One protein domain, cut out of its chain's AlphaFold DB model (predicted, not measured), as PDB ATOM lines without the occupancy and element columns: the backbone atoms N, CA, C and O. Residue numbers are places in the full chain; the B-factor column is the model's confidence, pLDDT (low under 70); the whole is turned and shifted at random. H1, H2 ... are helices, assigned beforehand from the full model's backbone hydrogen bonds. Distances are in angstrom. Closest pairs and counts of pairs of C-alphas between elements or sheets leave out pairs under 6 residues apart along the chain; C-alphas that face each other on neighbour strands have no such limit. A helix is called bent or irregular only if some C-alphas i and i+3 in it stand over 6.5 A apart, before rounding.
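What this domain is: This is residues 2 to 18 and 343 to 373 of the 594 residues of the protein "DUF4219 domain-containing protein/UBN2 domain-containing protein" of Tanacetum cinerariifolium (UniProt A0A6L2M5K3). Three helices make a flat U: H1 and H2 are its arms, and H3 joins them across one end. The 48 printed residues hold H1, H2 and H3 in that order and no named strand, an all-helix class. The whole is only just compact, close to loose, with a radius of gyration of the C-alphas of 11.2 A and spans of 36 by 25 by 11 A.

How they stand to each other: Start at H1, residues 5 to 16; with residues 5 to 9 alone it touches H3, residues 361 to 369, at a steep tilt of 67 degrees, closest at C-alphas 6 and 367, 4.7 A. H2, residues 343 to 359, touches H3 with residues 353 to 357 alone, at a steep tilt of 51 degrees, closest at C-alphas 356 and 364, 5.7 A. H1 and H2 run opposite ways at a shallow tilt of 22 degrees, close but not clearly touching: C-alphas 16 and 345, the closest, are 6.8 A apart. Every O i to N i+4 pair is within hydrogen-bond range in H1 and H3, and 12 of 13 in H2.

Where its parts are: Find C-alpha 5 at (9.194, -13.853, 101.574); H1 runs 16.8 A from there. H2, 25.7 A, is irregular: C-alphas 343 and 346 are 7.6 A apart. H3, 11.9 A, ends at C-alpha 369, (9.539, -23.482, 102.005).

The domain as a whole: The C-alphas farthest apart, 343 and 373, are 36.4 A apart. Residues 19 to 342 are not printed; C-alphas 18 and 343 are 13.3 A apart across this cut. The link from H2 to H3 is tight. Confidence is under 70 at residues 16 to 18, 343 to 344, 358 to 359 and 372 to 373.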
ATOM      1  N   CYS A   2      11.327  -8.549 108.845       75.38
ATOM      2  CA  CYS A   2      11.173  -9.748 108.015       75.38
ATOM      3  C   CYS A   2      12.247  -9.709 106.921       75.38
ATOM      4  O   CYS A   2      12.469  -8.634 106.361       75.38
ATOM      5  N   LYS A   3      12.942 -10.823 106.667       82.12
ATOM      6  CA  LYS A   3      14.056 -10.866 105.700       82.12
ATOM      7  C   LYS A   3      13.729 -11.694 104.462       82.12
ATOM      8  O   LYS A   3      14.247 -11.397 103.395       82.12
ATOM      9  N   THR A   4      12.876 -12.703 104.615       83.62
ATOM     10  CA  THR A   4      12.478 -13.628 103.547       83.62
ATOM     11  C   THR A   4      11.009 -13.425 103.171       83.62
ATOM     12  O   THR A   4      10.208 -12.948 103.986       83.62
ATOM     13  N   ALA A   5      10.609 -13.847 101.967       80.00
ATOM     14  CA  ALA A   5       9.194 -13.853 101.574       80.00
ATOM     15  C   ALA A   5       8.346 -14.739 102.514       80.00
ATOM     16  O   ALA A   5       7.222 -14.383 102.872       80.00
ATOM     17  N   LYS A   6       8.935 -15.836 103.011       83.94
ATOM     18  CA  LYS A   6       8.353 -16.724 104.026       83.94
ATOM     19  C   LYS A   6       8.083 -16.025 105.359       83.94
ATOM     20  O   LYS A   6       7.068 -16.314 105.990       83.94
ATOM     21  N   ASP A   7       8.943 -15.108 105.803       81.94
ATOM     22  CA  ASP A   7       8.705 -14.330 107.028       81.94
ATOM     23  C   ASP A   7       7.534 -13.360 106.859       81.94
ATOM     24  O   ASP A   7       6.720 -13.219 107.771       81.94
ATOM     25  N   ILE A   8       7.419 -12.727 105.686       84.19
ATOM     26  CA  ILE A   8       6.302 -11.830 105.357       84.19
ATOM     27  C   ILE A   8       4.991 -12.630 105.328       84.19
ATOM     28  O   ILE A   8       4.036 -12.250 106.006       84.19
ATOM     29  N   TRP A   9       4.965 -13.771 104.629       82.88
ATOM     30  CA  TRP A   9       3.803 -14.663 104.562       82.88
ATOM     31  C   TRP A   9       3.383 -15.183 105.946       82.88
ATOM     32  O   TRP A   9       2.223 -15.045 106.334       82.88
ATOM     33  N   LYS A  10       4.335 -15.685 106.749       80.06
ATOM     34  CA  LYS A  10       4.089 -16.084 108.146       80.06
ATOM     35  C   LYS A  10       3.548 -14.933 108.993       80.06
ATOM     36  O   LYS A  10       2.607 -15.141 109.748       80.06
ATOM     37  N   SER A  11       4.143 -13.742 108.897       80.38
ATOM     38  CA  SER A  11       3.732 -12.569 109.678       80.38
ATOM     39  C   SER A  11       2.304 -12.143 109.333       80.38
ATOM     40  O   SER A  11       1.522 -11.823 110.228       80.38
ATOM     41  N   LEU A  12       1.933 -12.208 108.051       80.06
ATOM     42  CA  LEU A  12       0.577 -11.931 107.586       80.06
ATOM     43  C   LEU A  12      -0.419 -12.977 108.115       80.06
ATOM     44  O   LEU A  12      -1.424 -12.610 108.723       80.06
ATOM     45  N   LEU A  13      -0.091 -14.268 107.986       76.19
ATOM     46  CA  LEU A  13      -0.899 -15.370 108.517       76.19
ATOM     47  C   LEU A  13      -1.104 -15.235 110.040       76.19
ATOM     48  O   LEU A  13      -2.226 -15.335 110.526       76.19
ATOM     49  N   ILE A  14      -0.044 -14.907 110.787       72.94
ATOM     50  CA  ILE A  14      -0.097 -14.677 112.241       72.94
ATOM     51  C   ILE A  14      -0.921 -13.431 112.603       72.94
ATOM     52  O   ILE A  14      -1.561 -13.414 113.654       72.94
ATOM     53  N   SER A  15      -0.929 -12.399 111.754       72.38
ATOM     54  CA  SER A  15      -1.653 -11.144 112.011       72.38
ATOM     55  C   SER A  15      -3.159 -11.246 111.756       72.38
ATOM     56  O   SER A  15      -3.921 -10.564 112.437       72.38
ATOM     57  N   HIS A  16      -3.589 -12.086 110.807       68.25
ATOM     58  CA  HIS A  16      -5.005 -12.245 110.446       68.25
ATOM     59  C   HIS A  16      -5.624 -13.547 110.976       68.25
ATOM     60  O   HIS A  16      -6.664 -13.500 111.628       68.25
ATOM     61  N   GLN A  17      -4.975 -14.698 110.766       69.44
ATOM     62  CA  GLN A  17      -5.451 -16.001 111.256       69.44
ATOM     63  C   GLN A  17      -5.057 -16.251 112.728       69.44
ATOM     64  O   GLN A  17      -5.691 -17.045 113.423       69.44
ATOM     65  N   GLY A  18      -4.038 -15.546 113.232       69.38
ATOM     66  CA  GLY A  18      -3.546 -15.635 114.611       69.38
ATOM     67  C   GLY A  18      -2.265 -16.463 114.761       69.38
ATOM     68  O   GLY A  18      -1.883 -17.246 113.893       69.38
ATOM     69  N   ASN A 343     -12.335 -10.060 107.692       55.72
ATOM     70  CA  ASN A 343     -13.447 -10.867 107.187       55.72
ATOM     71  C   ASN A 343     -13.267 -11.338 105.726       55.72
ATOM     72  O   ASN A 343     -14.051 -12.151 105.249       55.72
ATOM     73  N   GLU A 344     -12.282 -10.803 105.000       68.50
ATOM     74  CA  GLU A 344     -11.953 -11.168 103.616       68.50
ATOM     75  C   GLU A 344     -10.611 -11.909 103.516       68.50
ATOM     76  O   GLU A 344     -10.226 -12.315 102.419       68.50
ATOM     77  N   PHE A 345      -9.891 -12.097 104.631       73.88
ATOM     78  CA  PHE A 345      -8.538 -12.655 104.616       73.88
ATOM     79  C   PHE A 345      -8.487 -14.052 103.991       73.88
ATOM     80  O   PHE A 345      -7.604 -14.307 103.180       73.88
ATOM     81  N   ASP A 346      -9.450 -14.925 104.290       72.38
ATOM     82  CA  ASP A 346      -9.466 -16.294 103.761       72.38
ATOM     83  C   ASP A 346      -9.765 -16.327 102.250       72.38
ATOM     84  O   ASP A 346      -9.109 -17.044 101.496       72.38
ATOM     85  N   LEU A 347     -10.675 -15.468 101.772       75.62
ATOM     86  CA  LEU A 347     -10.947 -15.295 100.338       75.62
ATOM     87  C   LEU A 347      -9.747 -14.686  99.600       75.62
ATOM     88  O   LEU A 347      -9.444 -15.075  98.471       75.62
ATOM     89  N   TRP A 348      -9.053 -13.733 100.225       82.06
ATOM     90  CA  TRP A 348      -7.821 -13.155  99.695       82.06
ATOM     91  C   TRP A 348      -6.679 -14.181  99.672       82.06
ATOM     92  O   TRP A 348      -5.969 -14.267  98.671       82.06
ATOM     93  N   LYS A 349      -6.550 -15.000 100.723       80.00
ATOM     94  CA  LYS A 349      -5.579 -16.092 100.839       80.00
ATOM     95  C   LYS A 349      -5.787 -17.108  99.714       80.00
ATOM     96  O   LYS A 349      -4.863 -17.335  98.943       80.00
ATOM     97  N   ILE A 350      -7.006 -17.618  99.534       78.56
ATOM     98  CA  ILE A 350      -7.336 -18.543  98.435       78.56
ATOM     99  C   ILE A 350      -6.984 -17.922  97.072       78.56
ATOM    100  O   ILE A 350      -6.361 -18.576  96.237       78.56
ATOM    101  N   ARG A 351      -7.317 -16.641  96.850       75.81
ATOM    102  CA  ARG A 351      -7.000 -15.935  95.596       75.81
ATOM    103  C   ARG A 351      -5.499 -15.766  95.356       75.81
ATOM    104  O   ARG A 351      -5.068 -15.930  94.217       75.81
ATOM    105  N   ILE A 352      -4.706 -15.425  96.374       75.88
ATOM    106  CA  ILE A 352      -3.259 -15.211  96.206       75.88
ATOM    107  C   ILE A 352      -2.499 -16.544  96.093       75.88
ATOM    108  O   ILE A 352      -1.565 -16.639  95.297       75.88
ATOM    109  N   GLU A 353      -2.955 -17.587  96.793       78.94
ATOM    110  CA  GLU A 353      -2.473 -18.965  96.641       78.94
ATOM    111  C   GLU A 353      -2.737 -19.467  95.211       78.94
ATOM    112  O   GLU A 353      -1.799 -19.855  94.514       78.94
ATOM    113  N   GLN A 354      -3.975 -19.359  94.711       70.06
ATOM    114  CA  GLN A 354      -4.321 -19.704  93.323       70.06
ATOM    115  C   GLN A 354      -3.551 -18.866  92.289       70.06
ATOM    116  O   GLN A 354      -3.105 -19.405  91.274       70.06
ATOM    117  N   TYR A 355      -3.363 -17.565  92.538       70.62
ATOM    118  CA  TYR A 355      -2.608 -16.687  91.645       70.62
ATOM    119  C   TYR A 355      -1.157 -17.153  91.489       70.62
ATOM    120  O   TYR A 355      -0.706 -17.338  90.357       70.62
ATOM    121  N   PHE A 356      -0.432 -17.397  92.587       76.00
ATOM    122  CA  PHE A 356       0.948 -17.879  92.498       76.00
ATOM    123  C   PHE A 356       1.023 -19.306  91.937       76.00
ATOM    124  O   PHE A 356       1.846 -19.557  91.062       76.00
ATOM    125  N   LEU A 357       0.112 -20.207  92.324       70.12
ATOM    126  CA  LEU A 357       0.041 -21.569  91.773       70.12
ATOM    127  C   LEU A 357      -0.167 -21.611  90.246       70.12
ATOM    128  O   LEU A 357       0.295 -22.561  89.610       70.12
ATOM    129  N   MET A 358      -0.837 -20.610  89.656       65.81
ATOM    130  CA  MET A 358      -1.023 -20.496  88.201       65.81
ATOM    131  C   MET A 358       0.041 -19.655  87.477       65.81
ATOM    132  O   MET A 358       0.234 -19.856  86.280       65.81
ATOM    133  N   THR A 359       0.701 -18.704  88.148       68.94
ATOM    134  CA  THR A 359       1.639 -17.763  87.495       68.94
ATOM    135  C   THR A 359       3.111 -18.102  87.708       68.94
ATOM    136  O   THR A 359       3.878 -18.040  86.750       68.94
ATOM    137  N   ASP A 360       3.508 -18.493  88.920       73.69
ATOM    138  CA  ASP A 360       4.856 -18.976  89.228       73.69
ATOM    139  C   ASP A 360       4.837 -19.908  90.451       73.69
ATOM    140  O   ASP A 360       4.953 -19.501  91.612       73.69
ATOM    141  N   TYR A 361       4.732 -21.207  90.168       71.50
ATOM    142  CA  TYR A 361       4.792 -22.258  91.179       71.50
ATOM    143  C   TYR A 361       6.140 -22.297  91.921       71.50
ATOM    144  O   TYR A 361       6.177 -22.671  93.091       71.50
ATOM    145  N   SER A 362       7.249 -21.892  91.288       70.81
ATOM    146  CA  SER A 362       8.564 -21.903  91.946       70.81
ATOM    147  C   SER A 362       8.691 -20.750  92.946       70.81
ATOM    148  O   SER A 362       9.238 -20.941  94.032       70.81
ATOM    149  N   LEU A 363       8.111 -19.586  92.640       76.44
ATOM    150  CA  LEU A 363       7.946 -18.501  93.612       76.44
ATOM    151  C   LEU A 363       7.044 -18.932  94.781       76.44
ATOM    152  O   LEU A 363       7.354 -18.627  95.934       76.44
ATOM    153  N   TRP A 364       5.977 -19.697  94.519       81.81
ATOM    154  CA  TRP A 364       5.134 -20.260  95.580       81.81
ATOM    155  C   TRP A 364       5.885 -21.247  96.488       81.81
ATOM    156  O   TRP A 364       5.793 -21.149  97.717       81.81
ATOM    157  N   GLU A 365       6.694 -22.144  95.914       73.88
ATOM    158  CA  GLU A 365       7.581 -23.028  96.683       73.88
ATOM    159  C   GLU A 365       8.541 -22.231  97.578       73.88
ATOM    160  O   GLU A 365       8.712 -22.595  98.741       73.88
ATOM    161  N   VAL A 366       9.124 -21.127  97.094       78.50
ATOM    162  CA  VAL A 366      10.011 -20.260  97.896       78.50
ATOM    163  C   VAL A 366       9.246 -19.505  98.993       78.50
ATOM    164  O   VAL A 366       9.754 -19.357 100.104       78.50
ATOM    165  N   ILE A 367       7.999 -19.083  98.758       81.44
ATOM    166  CA  ILE A 367       7.165 -18.441  99.792       81.44
ATOM    167  C   ILE A 367       6.828 -19.425 100.931       81.44
ATOM    168  O   ILE A 367       6.912 -19.059 102.108       81.44
ATOM    169  N   LEU A 368       6.492 -20.680 100.615       77.62
ATOM    170  CA  LEU A 368       6.151 -21.696 101.621       77.62
ATOM    171  C   LEU A 368       7.380 -22.318 102.300       77.62
ATOM    172  O   LEU A 368       7.456 -22.404 103.535       77.62
ATOM    173  N   ASN A 369       8.363 -22.755 101.516       76.69
ATOM    174  CA  ASN A 369       9.539 -23.482 102.005       76.69
ATOM    175  C   ASN A 369      10.651 -22.534 102.474       76.69
ATOM    176  O   ASN A 369      11.381 -22.871 103.409       76.69
ATOM    177  N   GLY A 370      10.652 -21.295 101.987       73.56
ATOM    178  CA  GLY A 370      11.686 -20.298 102.233       73.56
ATOM    179  C   GLY A 370      12.734 -20.336 101.134       73.56
ATOM    180  O   GLY A 370      12.668 -21.162 100.221       73.56
ATOM    181  N   ASP A 371      13.724 -19.461 101.255       70.00
ATOM    182  CA  ASP A 371      14.893 -19.454 100.385       70.00
ATOM    183  C   ASP A 371      15.700 -20.742 100.617       70.00
ATOM    184  O   ASP A 371      16.534 -20.832 101.520       70.00
ATOM    185  N   SER A 372      15.391 -21.783  99.840       54.06
ATOM    186  CA  SER A 372      16.126 -23.045  99.883       54.06
ATOM    187  C   SER A 372      17.589 -22.770  99.536       54.06
ATOM    188  O   SER A 372      17.840 -22.128  98.509       54.06
ATOM    189  N   PRO A 373      18.572 -23.282 100.303       52.41
ATOM    190  CA  PRO A 373      19.951 -23.266  99.840       52.41
ATOM    191  C   PRO A 373      20.020 -23.974  98.483       52.41
ATOM    192  O   PRO A 373      19.354 -24.995  98.273       52.41
TER     193      PRO A 373